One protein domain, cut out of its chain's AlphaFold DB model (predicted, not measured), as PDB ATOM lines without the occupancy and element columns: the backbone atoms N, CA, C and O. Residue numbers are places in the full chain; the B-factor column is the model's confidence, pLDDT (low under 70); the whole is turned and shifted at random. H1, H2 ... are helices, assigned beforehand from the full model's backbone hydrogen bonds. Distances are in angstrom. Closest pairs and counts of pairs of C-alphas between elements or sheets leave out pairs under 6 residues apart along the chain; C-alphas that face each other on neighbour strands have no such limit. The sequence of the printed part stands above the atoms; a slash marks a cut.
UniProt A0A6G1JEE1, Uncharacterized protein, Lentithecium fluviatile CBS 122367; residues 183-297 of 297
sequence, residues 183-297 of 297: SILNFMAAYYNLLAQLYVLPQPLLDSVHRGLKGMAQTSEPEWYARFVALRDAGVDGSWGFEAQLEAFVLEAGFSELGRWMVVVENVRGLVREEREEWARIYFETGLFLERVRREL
ATOM      1  N   SER A 183      10.783  48.466  42.433       89.44
ATOM      2  CA  SER A 183      11.166  47.493  41.406       89.44
ATOM      3  C   SER A 183       9.981  46.610  41.024       89.44
ATOM      4  O   SER A 183       9.659  46.515  39.842       89.44
ATOM      5  N   ILE A 184       9.252  46.089  42.017       89.62
ATOM      6  CA  ILE A 184       8.035  45.295  41.808       89.62
ATOM      7  C   ILE A 184       6.973  46.134  41.099       89.62
ATOM      8  O   ILE A 184       6.361  45.676  40.139       89.62
ATOM      9  N   LEU A 185       6.770  47.380  41.532       90.62
ATOM     10  CA  LEU A 185       5.771  48.251  40.918       90.62
ATOM     11  C   LEU A 185       6.079  48.539  39.443       90.62
ATOM     12  O   LEU A 185       5.186  48.433  38.604       90.62
ATOM     13  N   ASN A 186       7.332  48.878  39.123       89.69
ATOM     14  CA  ASN A 186       7.759  49.120  37.746       89.69
ATOM     15  C   ASN A 186       7.639  47.852  36.894       89.69
ATOM     16  O   ASN A 186       7.156  47.923  35.766       89.69
ATOM     17  N   PHE A 187       8.029  46.703  37.450       91.62
ATOM     18  CA  PHE A 187       7.900  45.409  36.793       91.62
ATOM     19  C   PHE A 187       6.438  45.100  36.459       91.62
ATOM     20  O   PHE A 187       6.121  44.837  35.302       91.62
ATOM     21  N   MET A 188       5.522  45.215  37.429       94.12
ATOM     22  CA  MET A 188       4.100  44.945  37.196       94.12
ATOM     23  C   MET A 188       3.473  45.957  36.231       94.12
ATOM     24  O   MET A 188       2.675  45.576  35.379       94.12
ATOM     25  N   ALA A 189       3.852  47.236  36.303       91.94
ATOM     26  CA  ALA A 189       3.385  48.239  35.348       91.94
ATOM     27  C   ALA A 189       3.821  47.905  33.909       91.94
ATOM     28  O   ALA A 189       2.995  47.946  32.995       91.94
ATOM     29  N   ALA A 190       5.087  47.520  33.712       92.38
ATOM     30  CA  ALA A 190       5.596  47.076  32.416       92.38
ATOM     31  C   ALA A 190       4.891  45.796  31.940       92.38
ATOM     32  O   ALA A 190       4.443  45.739  30.796       92.38
ATOM     33  N   TYR A 191       4.712  44.819  32.833       95.00
ATOM     34  CA  TYR A 191       4.022  43.560  32.560       95.00
ATOM     35  C   TYR A 191       2.596  43.787  32.039       95.00
ATOM     36  O   TYR A 191       2.245  43.322  30.955       95.00
ATOM     37  N   TYR A 192       1.778  44.568  32.755       95.38
ATOM     38  CA  TYR A 192       0.401  44.844  32.335       95.38
ATOM     39  C   TYR A 192       0.316  45.695  31.068       95.38
ATOM     40  O   TYR A 192      -0.581  45.486  30.252       95.38
ATOM     41  N   ASN A 193       1.261  46.612  30.854       94.44
ATOM     42  CA  ASN A 193       1.335  47.372  29.610       94.44
ATOM     43  C   ASN A 193       1.674  46.473  28.409       94.44
ATOM     44  O   ASN A 193       1.064  46.604  27.348       94.44
ATOM     45  N   LEU A 194       2.610  45.534  28.573       96.88
ATOM     46  CA  LEU A 194       2.933  44.546  27.545       96.88
ATOM     47  C   LEU A 194       1.754  43.608  27.281       96.88
ATOM     48  O   LEU A 194       1.460  43.332  26.123       96.88
ATOM     49  N   LEU A 195       1.031  43.165  28.313       97.19
ATOM     50  CA  LEU A 195      -0.184  42.371  28.121       97.19
ATOM     51  C   LEU A 195      -1.238  43.147  27.327       97.19
ATOM     52  O   LEU A 195      -1.765  42.631  26.345       97.19
ATOM     53  N   ALA A 196      -1.504  44.403  27.684       96.44
ATOM     54  CA  ALA A 196      -2.450  45.234  26.945       96.44
ATOM     55  C   ALA A 196      -2.086  45.337  25.452       96.44
ATOM     56  O   ALA A 196      -2.950  45.176  24.591       96.44
ATOM     57  N   GLN A 197      -0.800  45.539  25.144       97.38
ATOM     58  CA  GLN A 197      -0.298  45.585  23.768       97.38
ATOM     59  C   GLN A 197      -0.385  44.229  23.058       97.38
ATOM     60  O   GLN A 197      -0.834  44.168  21.916       97.38
ATOM     61  N   LEU A 198       0.001  43.136  23.725       98.06
ATOM     62  CA  LEU A 198      -0.021  41.788  23.159       98.06
ATOM     63  C   LEU A 198      -1.428  41.425  22.675       98.06
ATOM     64  O   LEU A 198      -1.600  40.921  21.566       98.06
ATOM     65  N   TYR A 199      -2.439  41.700  23.496       97.75
ATOM     66  CA  TYR A 199      -3.813  41.313  23.201       97.75
ATOM     67  C   TYR A 199      -4.401  42.062  21.992       97.75
ATOM     68  O   TYR A 199      -5.214  41.489  21.266       97.75
ATOM     69  N   VAL A 200      -3.939  43.280  21.687       97.38
ATOM     70  CA  VAL A 200      -4.382  44.022  20.490       97.38
ATOM     71  C   VAL A 200      -3.627  43.654  19.208       97.38
ATOM     72  O   VAL A 200      -3.999  44.122  18.129       97.38
ATOM     73  N   LEU A 201      -2.581  42.820  19.277       97.69
ATOM     74  CA  LEU A 201      -1.806  42.468  18.088       97.69
ATOM     75  C   LEU A 201      -2.637  41.664  17.071       97.69
ATOM     76  O   LEU A 201      -3.403  40.766  17.433       97.69
ATOM     77  N   PRO A 202      -2.460  41.906  15.763       96.94
ATOM     78  CA  PRO A 202      -3.039  41.058  14.731       96.94
ATOM     79  C   PRO A 202      -2.431  39.645  14.778       96.94
ATOM     80  O   PRO A 202      -1.274  39.460  15.159       96.94
ATOM     81  N   GLN A 203      -3.195  38.642  14.327       97.12
ATOM     82  CA  GLN A 203      -2.790  37.228  14.383       97.12
ATOM     83  C   GLN A 203      -1.386  36.945  13.811       97.12
ATOM     84  O   GLN A 203      -0.618  36.252  14.476       97.12
ATOM     85  N   PRO A 204      -0.982  37.510  12.650       97.31
ATOM     86  CA  PRO A 204       0.352  37.258  12.105       97.31
ATOM     87  C   PRO A 204       1.486  37.734  13.023       97.31
ATOM     88  O   PRO A 204       2.543  37.103  13.062       97.31
ATOM     89  N   LEU A 205       1.271  38.821  13.775       97.50
ATOM     90  CA  LEU A 205       2.248  39.313  14.747       97.50
ATOM     91  C   LEU A 205       2.279  38.430  15.993       97.50
ATOM     92  O   LEU A 205       3.367  38.105  16.451       97.50
ATOM     93  N   LEU A 206       1.134  37.941  16.479       97.81
ATOM     94  CA  LEU A 206       1.110  36.952  17.567       97.81
ATOM     95  C   LEU A 206       1.870  35.669  17.203       97.81
ATOM     96  O   LEU A 206       2.648  35.154  18.006       97.81
ATOM     97  N   ASP A 207       1.688  35.169  15.979       97.56
ATOM     98  CA  ASP A 207       2.434  34.012  15.478       97.56
ATOM     99  C   ASP A 207       3.940  34.306  15.384       97.56
ATOM    100  O   ASP A 207       4.763  33.433  15.669       97.56
ATOM    101  N   SER A 208       4.307  35.531  14.995       97.94
ATOM    102  CA  SER A 208       5.699  35.989  14.963       97.94
ATOM    103  C   SER A 208       6.319  36.040  16.358       97.94
ATOM    104  O   SER A 208       7.374  35.447  16.578       97.94
ATOM    105  N   VAL A 209       5.628  36.656  17.320       98.12
ATOM    106  CA  VAL A 209       6.042  36.741  18.727       98.12
ATOM    107  C   VAL A 209       6.234  35.344  19.313       98.12
ATOM    108  O   VAL A 209       7.268  35.067  19.915       98.12
ATOM    109  N   HIS A 210       5.296  34.423  19.077       97.75
ATOM    110  CA  HIS A 210       5.412  33.053  19.573       97.75
ATOM    111  C   HIS A 210       6.648  32.325  19.019       97.75
ATOM    112  O   HIS A 210       7.347  31.637  19.767       97.75
ATOM    113  N   ARG A 211       6.955  32.491  17.724       97.94
ATOM    114  CA  ARG A 211       8.194  31.957  17.133       97.94
ATOM    115  C   ARG A 211       9.436  32.604  17.746       97.94
ATOM    116  O   ARG A 211      10.388  31.885  18.039       97.94
ATOM    117  N   GLY A 212       9.410  33.917  17.975       97.38
ATOM    118  CA  GLY A 212      10.488  34.656  18.632       97.38
ATOM    119  C   GLY A 212      10.801  34.107  20.025       97.38
ATOM    120  O   GLY A 212      11.938  33.723  20.287       97.38
ATOM    121  N   LEU A 213       9.780  33.951  20.875       97.38
ATOM    122  CA  LEU A 213       9.938  33.388  22.222       97.38
ATOM    123  C   LEU A 213      10.458  31.940  22.192       97.38
ATOM    124  O   LEU A 213      11.324  31.576  22.985       97.38
ATOM    125  N   LYS A 214       9.996  31.116  21.240       97.44
ATOM    126  CA  LYS A 214      10.538  29.760  21.036       97.44
ATOM    127  C   LYS A 214      12.015  29.768  20.647       97.44
ATOM    128  O   LYS A 214      12.763  28.928  21.134       97.44
ATOM    129  N   GLY A 215      12.438  30.704  19.797       96.94
ATOM    130  CA  GLY A 215      13.850  30.890  19.455       96.94
ATOM    131  C   GLY A 215      14.680  31.338  20.661       96.94
ATOM    132  O   GLY A 215      15.753  30.791  20.913       96.94
ATOM    133  N   MET A 216      14.153  32.264  21.468       96.38
ATOM    134  CA  MET A 216      14.795  32.691  22.717       96.38
ATOM    135  C   MET A 216      14.989  31.526  23.697       96.38
ATOM    136  O   MET A 216      16.032  31.434  24.334       96.38
ATOM    137  N   ALA A 217      14.042  30.588  23.775       95.94
ATOM    138  CA  ALA A 217      14.155  29.418  24.652       95.94
ATOM    139  C   ALA A 217      15.303  28.466  24.270       95.94
ATOM    140  O   ALA A 217      15.733  27.661  25.091       95.94
ATOM    141  N   GLN A 218      15.797  28.552  23.033       96.12
ATOM    142  CA  GLN A 218      16.921  27.761  22.524       96.12
ATOM    143  C   GLN A 218      18.259  28.511  22.609       96.12
ATOM    144  O   GLN A 218      19.301  27.971  22.244       96.12
ATOM    145  N   THR A 219      18.236  29.762  23.069       95.81
ATOM    146  CA  THR A 219      19.409  30.634  23.137       95.81
ATOM    147  C   THR A 219      20.317  30.236  24.303       95.81
ATOM    148  O   THR A 219      19.850  29.932  25.399       95.81
ATOM    149  N   SER A 220      21.631  30.249  24.078       96.06
ATOM    150  CA  SER A 220      22.617  29.965  25.130       96.06
ATOM    151  C   SER A 220      22.678  31.090  26.176       96.06
ATOM    152  O   SER A 220      22.459  32.252  25.840       96.06
ATOM    153  N   GLU A 221      23.033  30.792  27.432       95.06
ATOM    154  CA  GLU A 221      23.172  31.825  28.479       95.06
ATOM    155  C   GLU A 221      24.126  32.982  28.102       95.06
ATOM    156  O   GLU A 221      23.780  34.137  28.367       95.06
ATOM    157  N   PRO A 222      25.292  32.746  27.455       97.06
ATOM    158  CA  PRO A 222      26.156  33.842  27.016       97.06
ATOM    159  C   PRO A 222      25.476  34.770  26.006       97.06
ATOM    160  O   PRO A 222      25.623  35.990  26.085       97.06
ATOM    161  N   GLU A 223      24.717  34.206  25.067       96.62
ATOM    162  CA  GLU A 223      23.970  34.982  24.078       96.62
ATOM    163  C   GLU A 223      22.792  35.724  24.723       96.62
ATOM    164  O   GLU A 223      22.586  36.899  24.428       96.62
ATOM    165  N   TRP A 224      22.079  35.085  25.656       94.94
ATOM    166  CA  TRP A 224      21.018  35.709  26.453       94.94
ATOM    167  C   TRP A 224      21.521  36.975  27.145       94.94
ATOM    168  O   TRP A 224      20.941  38.054  27.006       94.94
ATOM    169  N   TYR A 225      22.651  36.860  27.847       95.44
ATOM    170  CA  TYR A 225      23.268  37.988  28.533       95.44
ATOM    171  C   TYR A 225      23.758  39.066  27.556       95.44
ATOM    172  O   TYR A 225      23.567  40.256  27.809       95.44
ATOM    173  N   ALA A 226      24.350  38.677  26.422       97.06
ATOM    174  CA  ALA A 226      24.798  39.627  25.405       97.06
ATOM    175  C   ALA A 226      23.634  40.443  24.818       97.06
ATOM    176  O   ALA A 226      23.749  41.664  24.690       97.06
ATOM    177  N   ARG A 227      22.500  39.796  24.515       96.44
ATOM    178  CA  ARG A 227      21.276  40.467  24.049       96.44
ATOM    179  C   ARG A 227      20.707  41.402  25.112       96.44
ATOM    180  O   ARG A 227      20.371  42.538  24.792       96.44
ATOM    181  N   PHE A 228      20.672  40.963  26.372       95.81
ATOM    182  CA  PHE A 228      20.209  41.789  27.488       95.81
ATOM    183  C   PHE A 228      21.027  43.080  27.602       95.81
ATOM    184  O   PHE A 228      20.464  44.172  27.650       95.81
ATOM    185  N   VAL A 229      22.360  42.965  27.585       96.81
ATOM    186  CA  VAL A 229      23.264  44.122  27.625       96.81
ATOM    187  C   VAL A 229      23.035  45.034  26.421       96.81
ATOM    188  O   VAL A 229      22.902  46.240  26.606       96.81
ATOM    189  N   ALA A 230      22.919  44.479  25.212       97.25
ATOM    190  CA  ALA A 230      22.696  45.267  24.002       97.25
ATOM    191  C   ALA A 230      21.377  46.062  24.040       97.25
ATOM    192  O   ALA A 230      21.378  47.248  23.716       97.25
ATOM    193  N   LEU A 231      20.266  45.445  24.462       95.88
ATOM    194  CA  LEU A 231      18.968  46.124  24.565       95.88
ATOM    195  C   LEU A 231      18.946  47.160  25.693       95.88
ATOM    196  O   LEU A 231      18.414  48.258  25.516       95.88
ATOM    197  N   ARG A 232      19.570  46.854  26.834       94.75
ATOM    198  CA  ARG A 232      19.722  47.811  27.934       94.75
ATOM    199  C   ARG A 232      20.525  49.033  27.493       94.75
ATOM    200  O   ARG A 232      20.109  50.160  27.747       94.75
ATOM    201  N   ASP A 233      21.659  48.820  26.831       95.69
ATOM    202  CA  ASP A 233      22.546  49.896  26.385       95.69
ATOM    203  C   ASP A 233      21.910  50.721  25.249       95.69
ATOM    204  O   ASP A 233      22.173  51.918  25.131       95.69
ATOM    205  N   ALA A 234      21.022  50.113  24.454       96.19
ATOM    206  CA  ALA A 234      20.198  50.809  23.467       96.19
ATOM    207  C   ALA A 234      19.066  51.653  24.086       96.19
ATOM    208  O   ALA A 234      18.481  52.480  23.386       96.19
ATOM    209  N   GLY A 235      18.760  51.466  25.375       94.62
ATOM    210  CA  GLY A 235      17.710  52.204  26.071       94.62
ATOM    211  C   GLY A 235      16.312  51.889  25.546       94.62
ATOM    212  O   GLY A 235      15.543  52.815  25.298       94.62
ATOM    213  N   VAL A 236      15.994  50.601  25.344       93.81
ATOM    214  CA  VAL A 236      14.647  50.173  24.925       93.81
ATOM    215  C   VAL A 236      13.597  50.751  25.873       93.81
ATOM    216  O   VAL A 236      13.636  50.520  27.082       93.81
ATOM    217  N   ASP A 237      12.652  51.498  25.308       90.56
ATOM    218  CA  ASP A 237      11.566  52.147  26.033       90.56
ATOM    219  C   ASP A 237      10.212  51.936  25.332       90.56
ATOM    220  O   ASP A 237      10.103  51.224  24.330       90.56
ATOM    221  N   GLY A 238       9.157  52.566  25.856       83.62
ATOM    222  CA  GLY A 238       7.795  52.436  25.327       83.62
ATOM    223  C   GLY A 238       7.586  52.967  23.901       83.62
ATOM    224  O   GLY A 238       6.502  52.777  23.355       83.62
ATOM    225  N   SER A 239       8.574  53.638  23.298       90.62
ATOM    226  CA  SER A 239       8.518  54.089  21.901       90.62
ATOM    227  C   SER A 239       8.987  53.028  20.898       90.62
ATOM    228  O   SER A 239       8.748  53.169  19.697       90.62
ATOM    229  N   TRP A 240       9.640  51.965  21.374       94.69
ATOM    230  CA  TRP A 240      10.137  50.878  20.535       94.69
ATOM    231  C   TRP A 240       9.015  49.925  20.116       94.69
ATOM    232  O   TRP A 240       7.921  49.934  20.674       94.69
ATOM    233  N   GLY A 241       9.287  49.065  19.131       94.56
ATOM    234  CA  GLY A 241       8.359  47.997  18.749       94.56
ATOM    235  C   GLY A 241       8.068  47.043  19.912       94.56
ATOM    236  O   GLY A 241       8.932  46.811  20.761       94.56
ATOM    237  N   PHE A 242       6.859  46.478  19.927       96.12
ATOM    238  CA  PHE A 242       6.402  45.549  20.964       96.12
ATOM    239  C   PHE A 242       7.394  44.400  21.187       96.12
ATOM    240  O   PHE A 242       7.694  44.057  22.326       96.12
ATOM    241  N   GLU A 243       7.941  43.836  20.109       96.62
ATOM    242  CA  GLU A 243       8.872  42.712  20.164       96.62
ATOM    243  C   GLU A 243      10.143  43.056  20.946       96.62
ATOM    244  O   GLU A 243      10.582  42.257  21.768       96.62
ATOM    245  N   ALA A 244      10.696  44.257  20.748       96.56
ATOM    246  CA  ALA A 244      11.886  44.709  21.466       96.56
ATOM    247  C   ALA A 244      11.588  44.966  22.950       96.56
ATOM    248  O   ALA A 244      12.395  44.611  23.807       96.56
ATOM    249  N   GLN A 245      10.422  45.550  23.257       97.06
ATOM    250  CA  GLN A 245       9.991  45.765  24.642       97.06
ATOM    251  C   GLN A 245       9.789  44.429  25.374       97.06
ATOM    252  O   GLN A 245      10.251  44.269  26.503       97.06
ATOM    253  N   LEU A 246       9.135  43.463  24.723       97.69
ATOM    254  CA  LEU A 246       8.915  42.129  25.273       97.69
ATOM    255  C   LEU A 246      10.235  41.371  25.457       97.69
ATOM    256  O   LEU A 246      10.438  40.762  26.505       97.69
ATOM    257  N   GLU A 247      11.136  41.416  24.472       97.50
ATOM    258  CA  GLU A 247      12.451  40.779  24.580       97.50
ATOM    259  C   GLU A 247      13.241  41.371  25.751       97.50
ATOM    260  O   GLU A 247      13.702  40.619  26.607       97.50
ATOM    261  N   ALA A 248      13.329  42.700  25.856       96.75
ATOM    262  CA  ALA A 248      14.006  43.359  26.971       96.75
ATOM    263  C   ALA A 248      13.414  42.944  28.330       96.75
ATOM    264  O   ALA A 248      14.164  42.568  29.233       96.75
ATOM    265  N   PHE A 249      12.082  42.936  28.448       96.38
ATOM    266  CA  PHE A 249      11.374  42.540  29.666       96.38
ATOM    267  C   PHE A 249      11.671  41.091  30.072       96.38
ATOM    268  O   PHE A 249      12.029  40.816  31.217       96.38
ATOM    269  N   VAL A 250      11.560  40.150  29.132       96.62
ATOM    270  CA  VAL A 250      11.792  38.724  29.397       96.62
ATOM    271  C   VAL A 250      13.261  38.452  29.723       96.62
ATOM    272  O   VAL A 250      13.550  37.664  30.624       96.62
ATOM    273  N   LEU A 251      14.195  39.108  29.030       95.56
ATOM    274  CA  LEU A 251      15.627  38.964  29.294       95.56
ATOM    275  C   LEU A 251      16.009  39.466  30.694       95.56
ATOM    276  O   LEU A 251      16.820  38.816  31.356       95.56
ATOM    277  N   GLU A 252      15.417  40.580  31.142       93.94
ATOM    278  CA  GLU A 252      15.610  41.134  32.489       93.94
ATOM    279  C   GLU A 252      15.037  40.213  33.577       93.94
ATOM    280  O   GLU A 252      15.676  39.987  34.606       93.94
ATOM    281  N   ALA A 253      13.852  39.645  33.338       92.50
ATOM    282  CA  ALA A 253      13.156  38.777  34.285       92.50
ATOM    283  C   ALA A 253      13.739  37.352  34.374       92.50
ATOM    284  O   ALA A 253      13.649  36.695  35.415       92.50
ATOM    285  N   GLY A 254      14.353  36.872  33.289       91.69
ATOM    286  CA  GLY A 254      15.002  35.566  33.193       91.69
ATOM    287  C   GLY A 254      14.113  34.437  32.654       91.69
ATOM    288  O   GLY A 254      12.945  34.611  32.305       91.69
ATOM    289  N   PHE A 255      14.683  33.228  32.582       88.56
ATOM    290  CA  PHE A 255      14.079  32.075  31.894       88.56
ATOM    291  C   PHE A 255      12.716  31.622  32.439       88.56
ATOM    292  O   PHE A 255      11.899  31.108  31.676       88.56
ATOM    293  N   SER A 256      12.440  31.797  33.735       88.75
ATOM    294  CA  SER A 256      11.124  31.455  34.297       88.75
ATOM    295  C   SER A 256      10.012  32.306  33.688       88.75
ATOM    296  O   SER A 256       8.918  31.805  33.428       88.75
ATOM    297  N   GLU A 257      10.307  33.575  33.421       92.25
ATOM    298  CA  GLU A 257       9.355  34.508  32.834       92.25
ATOM    299  C   GLU A 257       9.148  34.217  31.343       92.25
ATOM    300  O   GLU A 257       8.020  34.263  30.861       92.25
ATOM    301  N   LEU A 258      10.193  33.786  30.625       95.19
ATOM    302  CA  LEU A 258      10.065  33.337  29.233       95.19
ATOM    303  C   LEU A 258       9.003  32.242  29.072       95.19
ATOM    304  O   LEU A 258       8.142  32.337  28.197       95.19
ATOM    305  N   GLY A 259       9.046  31.215  29.927       93.88
ATOM    306  CA  GLY A 259       8.069  30.126  29.892       93.88
ATOM    307  C   GLY A 259       6.637  30.621  30.113       93.88
ATOM    308  O   GLY A 259       5.717  30.193  29.416       93.88
ATOM    309  N   ARG A 260       6.455  31.582  31.026       91.81
ATOM    310  CA  ARG A 260       5.155  32.214  31.291       91.81
ATOM    311  C   ARG A 260       4.645  32.989  30.083       91.81
ATOM    312  O   ARG A 260       3.509  32.769  29.668       91.81
ATOM    313  N   TRP A 261       5.482  33.815  29.459       96.69
ATOM    314  CA  TRP A 261       5.092  34.555  28.256       96.69
ATOM    315  C   TRP A 261       4.775  33.645  27.076       96.69
ATOM    316  O   TRP A 261       3.833  33.927  26.342       96.69
ATOM    317  N   MET A 262       5.484  32.526  26.910       96.56
ATOM    318  CA  MET A 262       5.126  31.535  25.890       96.56
ATOM    319  C   MET A 262       3.702  31.002  26.093       96.56
ATOM    320  O   MET A 262       2.935  30.938  25.134       96.56
ATOM    321  N   VAL A 263       3.328  30.676  27.336       95.69
ATOM    322  CA  VAL A 263       1.967  30.230  27.678       95.69
ATOM    323  C   VAL A 263       0.948  31.348  27.453       95.69
ATOM    324  O   VAL A 263      -0.108  31.105  26.873       95.69
ATOM    325  N   VAL A 264       1.248  32.581  27.869       96.38
ATOM    326  CA  VAL A 264       0.371  33.740  27.645       96.38
ATOM    327  C   VAL A 264       0.122  33.948  26.153       96.38
ATOM    328  O   VAL A 264      -1.032  34.003  25.737       96.38
ATOM    329  N   VAL A 265       1.172  34.007  25.331       97.44
ATOM    330  CA  VAL A 265       1.046  34.221  23.882       97.44
ATOM    331  C   VAL A 265       0.262  33.088  23.226       97.44
ATOM    332  O   VAL A 265      -0.589  33.359  22.383       97.44
ATOM    333  N   GLU A 266       0.488  31.833  23.624       96.62
ATOM    334  CA  GLU A 266      -0.283  30.701  23.102       96.62
ATOM    335  C   GLU A 266      -1.774  30.821  23.431       96.62
ATOM    336  O   GLU A 266      -2.615  30.628  22.553       96.62
ATOM    337  N   ASN A 267      -2.111  31.220  24.658       95.00
ATOM    338  CA  ASN A 267      -3.499  31.454  25.045       95.00
ATOM    339  C   ASN A 267      -4.117  32.609  24.252       95.00
ATOM    340  O   ASN A 267      -5.203  32.448  23.704       95.00
ATOM    341  N   VAL A 268      -3.415  33.740  24.113       96.19
ATOM    342  CA  VAL A 268      -3.888  34.889  23.320       96.19
ATOM    343  C   VAL A 268      -4.141  34.491  21.867       96.19
ATOM    344  O   VAL A 268      -5.157  34.881  21.299       96.19
ATOM    345  N   ARG A 269      -3.272  33.670  21.266       96.81
ATOM    346  CA  ARG A 269      -3.454  33.156  19.896       96.81
ATOM    347  C   ARG A 269      -4.727  32.328  19.724       96.81
ATOM    348  O   ARG A 269      -5.219  32.253  18.599       96.81
ATOM    349  N   GLY A 270      -5.221  31.703  20.793       94.31
ATOM    350  CA  GLY A 270      -6.447  30.903  20.802       94.31
ATOM    351  C   GLY A 270      -7.738  31.704  20.999       94.31
ATOM    352  O   GLY A 270      -8.814  31.144  20.804       94.31
ATOM    353  N   LEU A 271      -7.650  32.985  21.368       94.31
ATOM    354  CA  LEU A 271      -8.810  33.839  21.639       94.31
ATOM    355  C   LEU A 271      -9.316  34.550  20.379       94.31
ATOM    356  O   LEU A 271      -8.535  35.003  19.528       94.31
ATOM    357  N   VAL A 272     -10.636  34.738  20.295       95.25
ATOM    358  CA  VAL A 272     -11.223  35.580  19.241       95.25
ATOM    359  C   VAL A 272     -10.932  37.058  19.506       95.25
ATOM    360  O   VAL A 272     -10.532  37.456  20.599       95.25
ATOM    361  N   ARG A 273     -11.079  37.898  18.477       93.38
ATOM    362  CA  ARG A 273     -10.670  39.306  18.544       93.38
ATOM    363  C   ARG A 273     -11.409  40.071  19.643       93.38
ATOM    364  O   ARG A 273     -10.782  40.835  20.365       93.38
ATOM    365  N   GLU A 274     -12.705  39.841  19.781       94.38
ATOM    366  CA  GLU A 274     -13.569  40.530  20.738       94.38
ATOM    367  C   GLU A 274     -13.157  40.221  22.184       94.38
ATOM    368  O   GLU A 274     -13.028  41.126  23.006       94.38
ATOM    369  N   GLU A 275     -12.872  38.950  22.481       94.06
ATOM    370  CA  GLU A 275     -12.343  38.533  23.784       94.06
ATOM    371  C   GLU A 275     -10.994  39.194  24.054       94.06
ATOM    372  O   GLU A 275     -10.729  39.660  25.162       94.06
ATOM    373  N   ARG A 276     -10.135  39.265  23.031       94.81
ATOM    374  CA  ARG A 276      -8.823  39.880  23.181       94.81
ATOM    375  C   ARG A 276      -8.892  41.375  23.456       94.81
ATOM    376  O   ARG A 276      -8.147  41.860  24.300       94.81
ATOM    377  N   GLU A 277      -9.773  42.093  22.772       94.38
ATOM    378  CA  GLU A 277      -9.966  43.529  22.981       94.38
ATOM    379  C   GLU A 277     -10.466  43.828  24.403       94.38
ATOM    380  O   GLU A 277      -9.990  44.772  25.036       94.38
ATOM    381  N   GLU A 278     -11.346  42.986  24.950       92.69
ATOM    382  CA  GLU A 278     -11.799  43.119  26.338       92.69
ATOM    383  C   GLU A 278     -10.659  42.885  27.341       92.69
ATOM    384  O   GLU A 278     -10.461  43.674  28.267       92.69
ATOM    385  N   TRP A 279      -9.842  41.853  27.128       93.06
ATOM    386  CA  TRP A 279      -8.658  41.612  27.952       93.06
ATOM    387  C   TRP A 279      -7.631  42.742  27.861       93.06
ATOM    388  O   TRP A 279      -7.102  43.181  28.883       93.06
ATOM    389  N   ALA A 280      -7.376  43.250  26.653       94.50
ATOM    390  CA  ALA A 280      -6.491  44.388  26.446       94.50
ATOM    391  C   ALA A 280      -6.952  45.604  27.255       94.50
ATOM    392  O   ALA A 280      -6.138  46.258  27.907       94.50
ATOM    393  N   ARG A 281      -8.265  45.869  27.263       93.75
ATOM    394  CA  ARG A 281      -8.877  46.941  28.052       93.75
ATOM    395  C   ARG A 281      -8.639  46.742  29.550       93.75
ATOM    396  O   ARG A 281      -8.175  47.671  30.208       93.75
ATOM    397  N   ILE A 282      -8.881  45.541  30.078       92.06
ATOM    398  CA  ILE A 282      -8.666  45.221  31.500       92.06
ATOM    399  C   ILE A 282      -7.199  45.425  31.901       92.06
ATOM    400  O   ILE A 282      -6.915  46.057  32.923       92.06
ATOM    401  N   TYR A 283      -6.248  44.927  31.109       95.00
ATOM    402  CA  TYR A 283      -4.823  45.076  31.416       95.00
ATOM    403  C   TYR A 283      -4.343  46.521  31.295       95.00
ATOM    404  O   TYR A 283      -3.583  46.988  32.143       95.00
ATOM    405  N   PHE A 284      -4.844  47.264  30.307       92.38
ATOM    406  CA  PHE A 284      -4.561  48.688  30.176       92.38
ATOM    407  C   PHE A 284      -5.070  49.476  31.392       92.38
ATOM    408  O   PHE A 284      -4.326  50.255  31.991       92.38
ATOM    409  N   GLU A 285      -6.311  49.229  31.816       90.12
ATOM    410  CA  GLU A 285      -6.902  49.838  33.013       90.12
ATOM    411  C   GLU A 285      -6.117  49.486  34.284       90.12
ATOM    412  O   GLU A 285      -5.901  50.345  35.144       90.12
ATOM    413  N   THR A 286      -5.622  48.250  34.371       92.44
ATOM    414  CA  THR A 286      -4.759  47.790  35.465       92.44
ATOM    415  C   THR A 286      -3.441  48.567  35.500       92.44
ATOM    416  O   THR A 286      -3.039  49.065  36.555       92.44
ATOM    417  N   GLY A 287      -2.796  48.755  34.344       91.56
ATOM    418  CA  GLY A 287      -1.593  49.583  34.222       91.56
ATOM    419  C   GLY A 287      -1.840  51.035  34.647       91.56
ATOM    420  O   GLY A 287      -1.072  51.596  35.430       91.56
ATOM    421  N   LEU A 288      -2.960  51.632  34.223       89.69
ATOM    422  CA  LEU A 288      -3.353  52.983  34.644       89.69
ATOM    423  C   LEU A 288      -3.617  53.083  36.151       89.69
ATOM    424  O   LEU A 288      -3.318  54.108  36.769       89.69
ATOM    425  N   PHE A 289      -4.195  52.049  36.759       90.50
ATOM    426  CA  PHE A 289      -4.375  51.991  38.206       90.50
ATOM    427  C   PHE A 289      -3.029  52.004  38.939       90.50
ATOM    428  O   PHE A 289      -2.846  52.840  39.826       90.50
ATOM    429  N   LEU A 290      -2.073  51.164  38.534       92.50
ATOM    430  CA  LEU A 290      -0.729  51.142  39.125       92.50
ATOM    431  C   LEU A 290      -0.015  52.489  38.989       92.50
ATOM    432  O   LEU A 290       0.577  52.978  39.950       92.50
ATOM    433  N   GLU A 291      -0.131  53.132  37.828       89.88
ATOM    434  CA  GLU A 291       0.429  54.463  37.589       89.88
ATOM    435  C   GLU A 291      -0.171  55.544  38.493       89.88
ATOM    436  O   GLU A 291       0.545  56.439  38.945       89.88
ATOM    437  N   ARG A 292      -1.473  55.475  38.791       88.81
ATOM    438  CA  ARG A 292      -2.115  56.392  39.749       88.81
ATOM    439  C   ARG A 292      -1.610  56.153  41.166       88.81
ATOM    440  O   ARG A 292      -1.180  57.099  41.819       88.81
ATOM    441  N   VAL A 293      -1.597  54.893  41.596       90.69
ATOM    442  CA  VAL A 293      -1.084  54.481  42.909       90.69
ATOM    443  C   VAL A 293       0.364  54.953  43.100       90.69
ATOM    444  O   VAL A 293       0.690  55.502  44.148       90.69
ATOM    445  N   ARG A 294       1.202  54.840  42.059       90.62
ATOM    446  CA  ARG A 294       2.600  55.306  42.039       90.62
ATOM    447  C   ARG A 294       2.764  56.815  42.229       90.62
ATOM    448  O   ARG A 294       3.783  57.252  42.750       90.62
ATOM    449  N   ARG A 295       1.833  57.623  41.718       89.50
ATOM    450  CA  ARG A 295       1.908  59.094  41.809       89.50
ATOM    451  C   ARG A 295       1.425  59.615  43.154       89.50
ATOM    452  O   ARG A 295       1.839  60.696  43.559       89.50
ATOM    453  N   GLU A 296       0.511  58.891  43.788       88.31
ATOM    454  CA  GLU A 296      -0.119  59.312  45.036       88.31
ATOM    455  C   GLU A 296       0.708  58.970  46.283       88.31
ATOM    456  O   GLU A 296       0.674  59.733  47.251       88.31
ATOM    457  N   LEU A 297       1.414  57.834  46.275       88.50
ATOM    458  CA  LEU A 297       2.085  57.247  47.443       88.50
ATOM    459  C   LEU A 297       3.613  57.306  47.347       88.50
ATOM    460  O   LEU A 297       4.240  57.544  48.407       88.50
TER     461      LEU A 297
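This is residues 183 to 297 of the 297 residues of an uncharacterized protein of Lentithecium fluviatile CBS 122367 (UniProt A0A6G1JEE1). Four helices, H1, H2, H4 and H5, form a small, loosely joined bundle; H3 packs slantwise on H4 at one side, and the long H6 packs along H1 at the opposite side. The printed part has 115 residues with six named helices, H1 to H6 in chain order, and no named strand: all helix. It is compact, with a radius of gyration of the C-alphas of 14.4 A and spans of 38 by 37 by 24 A.

Start at H1, residues 183 to 200. Its residues 190 to 198 touch H4, residues 242 to 253, opposite ways at a shallow tilt of 33 degrees, only just short of steep; the closest C-alphas, Leu 194 and Leu 246, are 6.8 A apart. H2, residues 203 to 216, touches H5, residues 255 to 270, at 22 degrees, opposite ways; look at C-alphas 210 and 265, the closest, 6.2 A apart. H1 and H5 only just touch, with 3 pairs of C-alphas within 8 A, the closest Tyr 199 and Val 268 at 6.4 A. H3, residues 221 to 234, touches H4 at a steep tilt of 58 degrees, C-alphas 228 and 251 closest at 5.7 A. H4 and H5 are a helical hairpin, closest at C-alphas 250 and 258, 5.7 A. H6, residues 273 to 296, touches H1, opposite ways at 24 degrees; C-alphas 196 and 280, the closest, are 4.2 A apart. H3 and H6 are apart. Every O i to N i+4 pair is within hydrogen-bond range in H2, H3, H4, H5 and H6; in H1, 13 of 14 are.

Find C-alpha 183 at (11.166, 47.493, 41.406); H1 runs 26.3 A from there. H5 spans 23.4 A. H6 runs 34.8 A to C-alpha 296 at (-0.119, 59.312, 45.036).

The farthest C-alphas, Gln 218 and Glu 296, are 42.3 A apart. The printed part has no cut and no long link, and no printed residue is under 70.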